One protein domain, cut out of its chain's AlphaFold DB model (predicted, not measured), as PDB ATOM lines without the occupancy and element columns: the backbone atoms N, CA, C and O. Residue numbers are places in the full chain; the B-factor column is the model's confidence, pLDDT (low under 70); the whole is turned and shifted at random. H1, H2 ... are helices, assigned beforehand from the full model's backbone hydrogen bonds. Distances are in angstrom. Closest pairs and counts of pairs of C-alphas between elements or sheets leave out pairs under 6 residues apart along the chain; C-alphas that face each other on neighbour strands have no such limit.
ATOM      1  N   ARG A  31     209.082 166.811 188.243       96.19
ATOM      2  CA  ARG A  31     209.247 168.250 188.003       96.19
ATOM      3  C   ARG A  31     209.759 168.995 189.233       96.19
ATOM      4  O   ARG A  31     210.385 170.037 189.081       96.19
ATOM      5  N   GLU A  32     209.567 168.470 190.441       96.12
ATOM      6  CA  GLU A  32     210.094 169.079 191.673       96.12
ATOM      7  C   GLU A  32     211.631 169.061 191.703       96.12
ATOM      8  O   GLU A  32     212.260 169.946 192.284       96.12
ATOM      9  N   LEU A  33     212.255 168.109 190.995       96.75
ATOM     10  CA  LEU A  33     213.712 167.973 190.927       96.75
ATOM     11  C   LEU A  33     214.399 169.151 190.231       96.75
ATOM     12  O   LEU A  33     215.596 169.345 190.438       96.75
ATOM     13  N   LYS A  34     213.671 169.966 189.452       96.69
ATOM     14  CA  LYS A  34     214.249 171.148 188.797       96.69
ATOM     15  C   LYS A  34     214.756 172.197 189.786       96.69
ATOM     16  O   LYS A  34     215.693 172.923 189.469       96.69
ATOM     17  N   TYR A  35     214.185 172.224 190.991       97.25
ATOM     18  CA  TYR A  35     214.574 173.126 192.077       97.25
ATOM     19  C   TYR A  35     215.577 172.500 193.055       97.25
ATOM     20  O   TYR A  35     216.079 173.182 193.945       97.25
ATOM     21  N   ALA A  36     215.864 171.205 192.914       97.44
ATOM     22  CA  ALA A  36     216.792 170.491 193.777       97.44
ATOM     23  C   ALA A  36     218.227 170.580 193.248       97.44
ATOM     24  O   ALA A  36     218.455 170.752 192.050       97.44
ATOM     25  N   THR A  37     219.197 170.392 194.144       97.62
ATOM     26  CA  THR A  37     220.619 170.277 193.795       97.62
ATOM     27  C   THR A  37     221.092 168.831 193.972       97.62
ATOM     28  O   THR A  37     220.565 168.104 194.827       97.62
ATOM     29  N   PRO A  38     222.099 168.369 193.205       96.50
ATOM     30  CA  PRO A  38     222.662 167.036 193.387       96.50
ATOM     31  C   PRO A  38     223.139 166.772 194.819       96.50
ATOM     32  O   PRO A  38     222.878 165.695 195.357       96.50
ATOM     33  N   ASN A  39     223.804 167.747 195.447       96.00
ATOM     34  CA  ASN A  39     224.236 167.639 196.837       96.00
ATOM     35  C   ASN A  39     223.061 167.654 197.820       96.00
ATOM     36  O   ASN A  39     223.084 166.853 198.749       96.00
ATOM     37  N   GLY A  40     222.015 168.455 197.590       95.19
ATOM     38  CA  GLY A  40     220.828 168.493 198.452       95.19
ATOM     39  C   GLY A  40     220.096 167.149 198.513       95.19
ATOM     40  O   GLY A  40     219.774 166.663 199.596       95.19
ATOM     41  N   ILE A  41     219.921 166.478 197.368       94.75
ATOM     42  CA  ILE A  41     219.312 165.135 197.324       94.75
ATOM     43  C   ILE A  41     220.196 164.110 198.059       94.75
ATOM     44  O   ILE A  41     219.707 163.282 198.827       94.75
ATOM     45  N   VAL A  42     221.513 164.151 197.833       93.56
ATOM     46  CA  VAL A  42     222.460 163.238 198.497       93.56
ATOM     47  C   VAL A  42     222.505 163.481 200.008       93.56
ATOM     48  O   VAL A  42     222.631 162.524 200.773       93.56
ATOM     49  N   GLU A  43     222.389 164.730 200.449       93.25
ATOM     50  CA  GLU A  43     222.342 165.087 201.862       93.25
ATOM     51  C   GLU A  43     221.098 164.504 202.536       93.25
ATOM     52  O   GLU A  43     221.251 163.815 203.546       93.25
ATOM     53  N   GLN A  44     219.914 164.633 201.927       91.50
ATOM     54  CA  GLN A  44     218.679 164.002 202.416       91.50
ATOM     55  C   GLN A  44     218.826 162.480 202.557       91.50
ATOM     56  O   GLN A  44     218.413 161.889 203.554       91.50
ATOM     57  N   PHE A  45     219.506 161.820 201.610       89.81
ATOM     58  CA  PHE A  45     219.769 160.379 201.705       89.81
ATOM     59  C   PHE A  45     220.596 160.010 202.945       89.81
ATOM     60  O   PHE A  45     220.394 158.939 203.526       89.81
ATOM     61  N   THR A  46     221.508 160.887 203.369       89.00
ATOM     62  CA  THR A  46     222.301 160.684 204.587       89.00
ATOM     63  C   THR A  46     221.539 161.036 205.862       89.00
ATOM     64  O   THR A  46     221.522 160.225 206.787       89.00
ATOM     65  N   SER A  47     220.906 162.210 205.916       87.19
ATOM     66  CA  SER A  47     220.292 162.760 207.129       87.19
ATOM     67  C   SER A  47     218.950 162.108 207.458       87.19
ATOM     68  O   SER A  47     218.686 161.829 208.625       87.19
ATOM     69  N   GLU A  48     218.130 161.805 206.452       82.44
ATOM     70  CA  GLU A  48     216.774 161.285 206.656       82.44
ATOM     71  C   GLU A  48     216.714 159.757 206.572       82.44
ATOM     72  O   GLU A  48     215.903 159.121 207.249       82.44
ATOM     73  N   PHE A  49     217.560 159.136 205.741       86.12
ATOM     74  CA  PHE A  49     217.491 157.686 205.488       86.12
ATOM     75  C   PHE A  49     218.639 156.893 206.104       86.12
ATOM     76  O   PHE A  49     218.654 155.668 205.971       86.12
ATOM     77  N   GLY A  50     219.583 157.564 206.772       86.56
ATOM     78  CA  GLY A  50     220.708 156.920 207.448       86.56
ATOM     79  C   GLY A  50     221.656 156.189 206.496       86.56
ATOM     80  O   GLY A  50     222.347 155.255 206.909       86.56
ATOM     81  N   ILE A  51     221.688 156.563 205.212       88.56
ATOM     82  CA  ILE A  51     222.612 155.961 204.249       88.56
ATOM     83  C   ILE A  51     224.029 156.465 204.571       88.56
ATOM     84  O   ILE A  51     224.232 157.678 204.659       88.56
ATOM     85  N   PRO A  52     225.037 155.581 204.713       92.06
ATOM     86  CA  PRO A  52     226.411 156.004 204.959       92.06
ATOM     87  C   PRO A  52     226.895 156.996 203.901       92.06
ATOM     88  O   PRO A  52     226.642 156.812 202.709       92.06
ATOM     89  N   LYS A  53     227.648 158.021 204.314       88.06
ATOM     90  CA  LYS A  53     228.102 159.108 203.428       88.06
ATOM     91  C   LYS A  53     228.835 158.599 202.179       88.06
ATOM     92  O   LYS A  53     228.640 159.129 201.088       88.06
ATOM     93  N   THR A  54     229.631 157.538 202.317       88.94
ATOM     94  CA  THR A  54     230.315 156.876 201.195       88.94
ATOM     95  C   THR A  54     229.322 156.272 200.200       88.94
ATOM     96  O   THR A  54     229.437 156.513 199.000       88.94
ATOM     97  N   SER A  55     228.295 155.570 200.677       88.38
ATOM     98  CA  SER A  55     227.226 155.010 199.843       88.38
ATOM     99  C   SER A  55     226.346 156.091 199.212       88.38
ATOM    100  O   SER A  55     226.022 155.995 198.032       88.38
ATOM    101  N   ALA A  56     225.998 157.146 199.954       87.25
ATOM    102  CA  ALA A  56     225.197 158.256 199.443       87.25
ATOM    103  C   ALA A  56     225.941 159.026 198.338       87.25
ATOM    104  O   ALA A  56     225.360 159.355 197.306       87.25
ATOM    105  N   SER A  57     227.256 159.226 198.493       87.19
ATOM    106  CA  SER A  57     228.082 159.908 197.488       87.19
ATOM    107  C   SER A  57     228.085 159.215 196.120       87.19
ATOM    108  O   SER A  57     228.200 159.888 195.095       87.19
ATOM    109  N   ALA A  58     227.869 157.894 196.078       89.00
ATOM    110  CA  ALA A  58     227.757 157.144 194.827       89.00
ATOM    111  C   ALA A  58     226.530 157.559 193.992       89.00
ATOM    112  O   ALA A  58     226.543 157.415 192.768       89.00
ATOM    113  N   TYR A  59     225.494 158.127 194.621       89.38
ATOM    114  CA  TYR A  59     224.312 158.631 193.925       89.38
ATOM    115  C   TYR A  59     224.538 159.987 193.260       89.38
ATOM    116  O   TYR A  59     223.795 160.315 192.341       89.38
ATOM    117  N   ARG A  60     225.572 160.753 193.639       91.56
ATOM    118  CA  ARG A  60     225.761 162.135 193.167       91.56
ATOM    119  C   ARG A  60     225.748 162.244 191.642       91.56
ATOM    120  O   ARG A  60     225.041 163.079 191.092       91.56
ATOM    121  N   ARG A  61     226.447 161.339 190.946       92.06
ATOM    122  CA  ARG A  61     226.436 161.280 189.472       92.06
ATOM    123  C   ARG A  61     225.023 161.101 188.913       92.06
ATOM    124  O   ARG A  61     224.670 161.759 187.940       92.06
ATOM    125  N   ALA A  62     224.236 160.205 189.507       92.12
ATOM    126  CA  ALA A  62     222.851 159.997 189.101       92.12
ATOM    127  C   ALA A  62     222.003 161.239 189.412       92.12
ATOM    128  O   ALA A  62     221.244 161.669 188.553       92.12
ATOM    129  N   CYS A  63     222.182 161.865 190.576       94.88
ATOM    130  CA  CYS A  63     221.452 163.070 190.970       94.88
ATOM    131  C   CYS A  63     221.676 164.242 190.007       94.88
ATOM    132  O   CYS A  63     220.705 164.904 189.667       94.88
ATOM    133  N   ARG A  64     222.892 164.439 189.477       95.50
ATOM    134  CA  ARG A  64     223.157 165.448 188.427       95.50
ATOM    135  C   ARG A  64     222.250 165.289 187.211       95.50
ATOM    136  O   ARG A  64     221.656 166.254 186.749       95.50
ATOM    137  N   ARG A  65     222.114 164.052 186.724       94.88
ATOM    138  CA  ARG A  65     221.185 163.717 185.639       94.88
ATOM    139  C   ARG A  65     219.742 164.002 186.054       94.88
ATOM    140  O   ARG A  65     218.993 164.577 185.279       94.88
ATOM    141  N   LEU A  66     219.344 163.572 187.250       95.88
ATOM    142  CA  LEU A  66     217.953 163.645 187.702       95.88
ATOM    143  C   LEU A  66     217.445 165.081 187.849       95.88
ATOM    144  O   LEU A  66     216.330 165.354 187.419       95.88
ATOM    145  N   VAL A  67     218.254 165.995 188.394       96.88
ATOM    146  CA  VAL A  67     217.845 167.402 188.540       96.88
ATOM    147  C   VAL A  67     217.633 168.072 187.182       96.88
ATOM    148  O   VAL A  67     216.656 168.792 187.002       96.88
ATOM    149  N   PHE A  68     218.472 167.760 186.189       95.44
ATOM    150  CA  PHE A  68     218.278 168.230 184.818       95.44
ATOM    151  C   PHE A  68     217.032 167.624 184.169       95.44
ATOM    152  O   PHE A  68     216.269 168.339 183.535       95.44
ATOM    153  N   LEU A  69     216.785 166.323 184.346       95.81
ATOM    154  CA  LEU A  69     215.566 165.690 183.830       95.81
ATOM    155  C   LEU A  69     214.290 166.311 184.416       95.81
ATOM    156  O   LEU A  69     213.273 166.348 183.732       95.81
ATOM    157  N   GLY A  70     214.350 166.859 185.633       96.25
ATOM    158  CA  GLY A  70     213.258 167.638 186.223       96.25
ATOM    159  C   GLY A  70     212.837 168.866 185.407       96.25
ATOM    160  O   GLY A  70     211.713 169.339 185.564       96.25
ATOM    161  N   THR A  71     213.703 169.382 184.528       95.56
ATOM    162  CA  THR A  71     213.414 170.549 183.676       95.56
ATOM    163  C   THR A  71     212.858 170.174 182.301       95.56
ATOM    164  O   THR A  71     212.598 171.067 181.500       95.56
ATOM    165  N   GLN A  72     212.758 168.884 181.980       95.19
ATOM    166  CA  GLN A  72     212.416 168.397 180.643       95.19
ATOM    167  C   GLN A  72     210.935 168.032 180.586       95.19
ATOM    168  O   GLN A  72     210.402 167.495 181.555       95.19
ATOM    169  N   ASP A  73     210.272 168.279 179.458       92.81
ATOM    170  CA  ASP A  73     208.875 167.857 179.287       92.81
ATOM    171  C   ASP A  73     208.757 166.337 179.079       92.81
ATOM    172  O   ASP A  73     207.895 165.692 179.686       92.81
ATOM    173  N   ASP A  74     209.707 165.769 178.328       92.81
ATOM    174  CA  ASP A  74     209.821 164.338 178.028       92.81
ATOM    175  C   ASP A  74     211.191 163.796 178.488       92.81
ATOM    176  O   ASP A  74     212.088 163.549 177.672       92.81
ATOM    177  N   PRO A  75     211.416 163.664 179.813       93.38
ATOM    178  CA  PRO A  75     212.702 163.249 180.378       93.38
ATOM    179  C   PRO A  75     213.158 161.853 179.928       93.38
ATOM    180  O   PRO A  75     214.361 161.601 179.813       93.38
ATOM    181  N   GLU A  76     212.225 160.949 179.635       92.94
ATOM    182  CA  GLU A  76     212.513 159.601 179.150       92.94
ATOM    183  C   GLU A  76     213.170 159.586 177.759       92.94
ATOM    184  O   GLU A  76     213.892 158.644 177.440       92.94
ATOM    185  N   GLU A  77     212.992 160.645 176.963       91.50
ATOM    186  CA  GLU A  77     213.560 160.767 175.615       91.50
ATOM    187  C   GLU A  77     214.980 161.365 175.615       91.50
ATOM    188  O   GLU A  77     215.673 161.375 174.596       91.50
ATOM    189  N   GLN A  78     215.474 161.818 176.773       86.94
ATOM    190  CA  GLN A  78     216.744 162.547 176.895       86.94
ATOM    191  C   GLN A  78     217.975 161.642 177.061       86.94
ATOM    192  O   GLN A  78     219.012 162.079 177.572       86.94
ATOM    193  N   GLU A  79     217.901 160.381 176.629       84.06
ATOM    194  CA  GLU A  79     218.970 159.386 176.797       84.06
ATOM    195  C   GLU A  79     220.314 159.874 176.233       84.06
ATOM    196  O   GLU A  79     221.339 159.808 176.914       84.06
ATOM    197  N   LYS A  80     220.308 160.447 175.021       80.75
ATOM    198  CA  LYS A  80     221.527 160.926 174.343       80.75
ATOM    199  C   LYS A  80     222.205 162.066 175.099       80.75
ATOM    200  O   LYS A  80     223.421 162.045 175.287       80.75
ATOM    201  N   ILE A  81     221.423 163.042 175.564       82.31
ATOM    202  CA  ILE A  81     221.942 164.159 176.366       82.31
ATOM    203  C   ILE A  81     222.496 163.612 177.683       82.31
ATOM    204  O   ILE A  81     223.576 164.017 178.125       82.31
ATOM    205  N   CYS A  82     221.808 162.616 178.249       84.25
ATOM    206  CA  CYS A  82     222.129 162.034 179.539       84.25
ATOM    207  C   CYS A  82     223.153 160.897 179.550       84.25
ATOM    208  O   CYS A  82     223.412 160.339 180.619       84.25
ATOM    209  N   ALA A  83     223.780 160.589 178.416       81.06
ATOM    210  CA  ALA A  83     224.704 159.465 178.300       81.06
ATOM    211  C   ALA A  83     225.921 159.568 179.244       81.06
ATOM    212  O   ALA A  83     226.419 158.552 179.729       81.06
ATOM    213  N   ASP A  84     226.397 160.785 179.552       86.12
ATOM    214  CA  ASP A  84     227.592 160.959 180.385       86.12
ATOM    215  C   ASP A  84     227.567 162.209 181.281       86.12
ATOM    216  O   ASP A  84     228.047 163.274 180.902       86.12
ATOM    217  N   TRP A  85     227.059 162.036 182.506       92.00
ATOM    218  CA  TRP A  85     227.068 163.033 183.593       92.00
ATOM    219  C   TRP A  85     228.262 162.889 184.563       92.00
ATOM    220  O   TRP A  85     228.193 163.272 185.737       92.00
ATOM    221  N   THR A  86     229.372 162.287 184.118       92.19
ATOM    222  CA  THR A  86     230.635 162.334 184.880       92.19
ATOM    223  C   THR A  86     231.232 163.742 184.867       92.19
ATOM    224  O   THR A  86     230.907 164.546 184.000       92.19
ATOM    225  N   ASN A  87     232.166 164.042 185.779       92.69
ATOM    226  CA  ASN A  87     232.897 165.319 185.745       92.69
ATOM    227  C   ASN A  87     233.557 165.535 184.372       92.69
ATOM    228  O   ASN A  87     233.479 166.619 183.807       92.69
ATOM    229  N   LYS A  88     234.159 164.477 183.806       92.81
ATOM    230  CA  LYS A  88     234.790 164.505 182.481       92.81
ATOM    231  C   LYS A  88     233.768 164.754 181.368       92.81
ATOM    232  O   LYS A  88     234.018 165.590 180.507       92.81
ATOM    233  N   GLY A  89     232.627 164.066 181.398       92.06
ATOM    234  CA  GLY A  89     231.553 164.249 180.419       92.06
ATOM    235  C   GLY A  89     230.943 165.651 180.460       92.06
ATOM    236  O   GLY A  89     230.658 166.235 179.417       92.06
ATOM    237  N   LEU A  90     230.784 166.223 181.652       92.81
ATOM    238  CA  LEU A  90     230.312 167.597 181.836       92.81
ATOM    239  C   LEU A  90     231.375 168.625 181.419       92.81
ATOM    240  O   LEU A  90     231.038 169.651 180.835       92.81
ATOM    241  N   ALA A  91     232.657 168.339 181.653       91.75
ATOM    242  CA  ALA A  91     233.759 169.192 181.214       91.75
ATOM    243  C   ALA A  91     233.889 169.205 179.687       91.75
ATOM    244  O   ALA A  91     234.079 170.264 179.103       91.75
ATOM    245  N   ALA A  92     233.700 168.055 179.030       90.44
ATOM    246  CA  ALA A  92     233.662 167.962 177.570       90.44
ATOM    247  C   ALA A  92     232.496 168.756 176.952       90.44
ATOM    248  O   ALA A  92     232.596 169.203 175.815       90.44
ATOM    249  N   ARG A  93     231.410 168.959 177.710       88.19
ATOM    250  CA  ARG A  93     230.285 169.836 177.347       88.19
ATOM    251  C   ARG A  93     230.525 171.311 177.694       88.19
ATOM    252  O   ARG A  93     229.665 172.129 177.412       88.19
ATOM    253  N   GLY A  94     231.644 171.655 178.335       90.31
ATOM    254  CA  GLY A  94     231.958 173.028 178.742       90.31
ATOM    255  C   GLY A  94     231.157 173.555 179.938       90.31
ATOM    256  O   GLY A  94     231.242 174.740 180.236       90.31
ATOM    257  N   ILE A  95     230.403 172.700 180.640       90.81
ATOM    258  CA  ILE A  95     229.508 173.115 181.741       90.81
ATOM    259  C   ILE A  95     230.001 172.703 183.132       90.81
ATOM    260  O   ILE A  95     229.400 173.074 184.138       90.81
ATOM    261  N   TRP A  96     231.070 171.906 183.221       94.00
ATOM    262  CA  TRP A  96     231.614 171.488 184.513       94.00
ATOM    263  C   TRP A  96     232.249 172.656 185.277       94.00
ATOM    264  O   TRP A  96     233.067 173.396 184.733       94.00
ATOM    265  N   ARG A  97     231.932 172.750 186.572       93.81
ATOM    266  CA  ARG A  97     232.482 173.717 187.533       93.81
ATOM    267  C   ARG A  97     232.559 173.102 188.932       93.81
ATOM    268  O   ARG A  97     231.952 172.064 189.185       93.81
ATOM    269  N   ALA A  98     233.347 173.701 189.826       93.38
ATOM    270  CA  ALA A  98     233.622 173.137 191.154       93.38
ATOM    271  C   ALA A  98     232.366 173.014 192.039       93.38
ATOM    272  O   ALA A  98     232.243 172.064 192.803       93.38
ATOM    273  N   ASP A  99     231.435 173.945 191.876       95.31
ATOM    274  CA  ASP A  99     230.136 174.064 192.545       95.31
ATOM    275  C   ASP A  99     228.981 173.494 191.701       95.31
ATOM    276  O   ASP A  99     227.816 173.746 191.988       95.31
ATOM    277  N   PHE A 100     229.269 172.717 190.648       96.12
ATOM    278  CA  PHE A 100     228.231 172.155 189.773       96.12
ATOM    279  C   PHE A 100     227.184 171.350 190.552       96.12
ATOM    280  O   PHE A 100     225.997 171.393 190.249       96.12
ATOM    281  N   ASP A 101     227.632 170.612 191.566       96.88
ATOM    282  CA  ASP A 101     226.771 169.770 192.393       96.88
ATOM    283  C   ASP A 101     225.885 170.563 193.371       96.88
ATOM    284  O   ASP A 101     225.016 169.970 194.013       96.88
ATOM    285  N   ASP A 102     226.071 171.882 193.445       97.56
ATOM    286  CA  ASP A 102     225.250 172.821 194.214       97.56
ATOM    287  C   ASP A 102     224.298 173.628 193.314       97.56
ATOM    288  O   ASP A 102     223.505 174.428 193.810       97.56
ATOM    289  N   LEU A 103     224.339 173.407 191.996       97.69
ATOM    290  CA  LEU A 103     223.402 174.015 191.060       97.69
ATOM    291  C   LEU A 103     222.073 173.266 191.042       97.69
ATOM    292  O   LEU A 103     222.014 172.035 191.122       97.69
ATOM    293  N   THR A 104     221.001 174.032 190.880       98.00
ATOM    294  CA  THR A 104     219.664 173.502 190.619       98.00
ATOM    295  C   THR A 104     219.557 172.936 189.204       98.00
ATOM    296  O   THR A 104     220.346 173.276 188.317       98.00
ATOM    297  N   GLY A 105     218.547 172.097 188.967       96.62
ATOM    298  CA  GLY A 105     218.216 171.628 187.621       96.62
ATOM    299  C   GLY A 105     218.030 172.775 186.625       96.62
ATOM    300  O   GLY A 105     218.586 172.717 185.530       96.62
ATOM    301  N   GLU A 106     217.322 173.839 187.020       96.94
ATOM    302  CA  GLU A 106     217.099 175.028 186.181       96.94
ATOM    303  C   GLU A 106     218.416 175.707 185.783       96.94
ATOM    304  O   GLU A 106     218.662 175.921 184.597       96.94
ATOM    305  N   GLN A 107     219.319 175.938 186.739       96.75
ATOM    306  CA  GLN A 107     220.639 176.517 186.454       96.75
ATOM    307  C   GLN A 107     221.478 175.621 185.535       96.75
ATOM    308  O   GLN A 107     222.189 176.109 184.658       96.75
ATOM    309  N   ILE A 108     221.401 174.298 185.699       94.94
ATOM    310  CA  ILE A 108     222.092 173.352 184.812       94.94
ATOM    311  C   ILE A 108     221.507 173.403 183.391       94.94
ATOM    312  O   ILE A 108     222.262 173.354 182.416       94.94
ATOM    313  N   ALA A 109     220.185 173.519 183.248       93.62
ATOM    314  CA  ALA A 109     219.531 173.652 181.947       93.62
ATOM    315  C   ALA A 109     219.903 174.971 181.244       93.62
ATOM    316  O   ALA A 109     220.157 174.979 180.035       93.62
ATOM    317  N   GLU A 110     220.020 176.070 181.990       93.31
ATOM    318  CA  GLU A 110     220.532 177.346 181.474       93.31
ATOM    319  C   GLU A 110     221.970 177.219 180.955       93.31
ATOM    320  O   GLU A 110     222.275 177.696 179.863       93.31
ATOM    321  N   LEU A 111     222.847 176.511 181.674       91.38
ATOM    322  CA  LEU A 111     224.217 176.261 181.208       91.38
ATOM    323  C   LEU A 111     224.239 175.486 179.884       91.38
ATOM    324  O   LEU A 111     224.996 175.836 178.982       91.38
ATOM    325  N   LEU A 112     223.390 174.463 179.746       86.25
ATOM    326  CA  LEU A 112     223.307 173.640 178.536       86.25
ATOM    327  C   LEU A 112     222.748 174.403 177.327       86.25
ATOM    328  O   LEU A 112     223.219 174.215 176.205       86.25
ATOM    329  N   THR A 113     221.767 175.281 177.538       82.94
ATOM    330  CA  THR A 113     221.223 176.137 176.469       82.94
ATOM    331  C   THR A 113     222.181 177.275 176.099       82.94
ATOM    332  O   THR A 113     222.271 177.648 174.929       82.94
ATOM    333  N   GLY A 114     222.952 177.784 177.065       67.94
ATOM    334  CA  GLY A 114     223.965 178.823 176.871       67.94
ATOM    335  C   GLY A 114     225.217 178.363 176.116       67.94
ATOM    336  O   GLY A 114     225.821 179.166 175.413       67.94
TER     337      GLY A 114
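AT A GLANCE: This is residues 31 to 114 of the 117 residues of an uncharacterized protein of Fusarium oxysporum f. sp. narcissi (UniProt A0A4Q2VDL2). A ten-residue helix in the middle, H4, has H1, H2 and H6 packed around it; H2 and H3 fold back at one end of the longest axis, and H6 runs out towards the other. H5 touches no helix and sits to one side between two long links without named elements. The printed part has 84 residues with six named helices, H1 to H6 in chain order, and no named strand; the class is all helix. It is compact, with a radius of gyration of the C-alphas of 12.5 A and spans of 36, 26 and 19 A.

HOW THE PARTS SIT: H1, residues 31 to 35, touches H4, residues 60 to 69, the hub; their closest C-alphas, Leu 33 and Val 67, are 4.8 A apart. H2, residues 38 to 47, touches H4 at a steep tilt of 57 degrees, opposite ways; the closest C-alphas, Pro 38 and Cys 63, are 4.8 A apart. H3, residues 53 to 57, touches H2, closest at C-alphas Val 42 and Ala 56, 5.8 A, and meets H4 only through their link. H5, residues 87 to 92, is only just apart from H4, the closest C-alphas being 8.5 A apart. H6, residues 105 to 114, touches H4 about perpendicular, at 74 degrees; C-alphas Val 67 and Gly 105 are closest at 4.3 A. H6 also touches H1, closest at C-alphas Lys 34 and Gly 105, 4.2 A. Every O i to N i+4 pair is within hydrogen-bond range in H2, H3, H5 and H6, against 4 of 6 in H4 and 0 of 1 in H1, where 2 of 2 O i to N i+3 pairs are.

IN THESE COORDINATES: H1 begins at C-alpha 31 (209.247, 168.250, 188.003). H2 measures 14.6 A, H4 14.3 A from C-alpha 60 (225.761, 162.135, 193.167), and H6 14.2 A to C-alpha 114 (223.965, 178.823, 176.871).

THE WHOLE: The C-alphas farthest apart, Gly 50 and Gly 114, are 37.8 A apart. The printed part has no cut. The links H4 to H5, residues 70 to 86, and H5 to H6, residues 93 to 104, are long. Mean pLDDT of the printed part is 91.8; residue 114 is under 70.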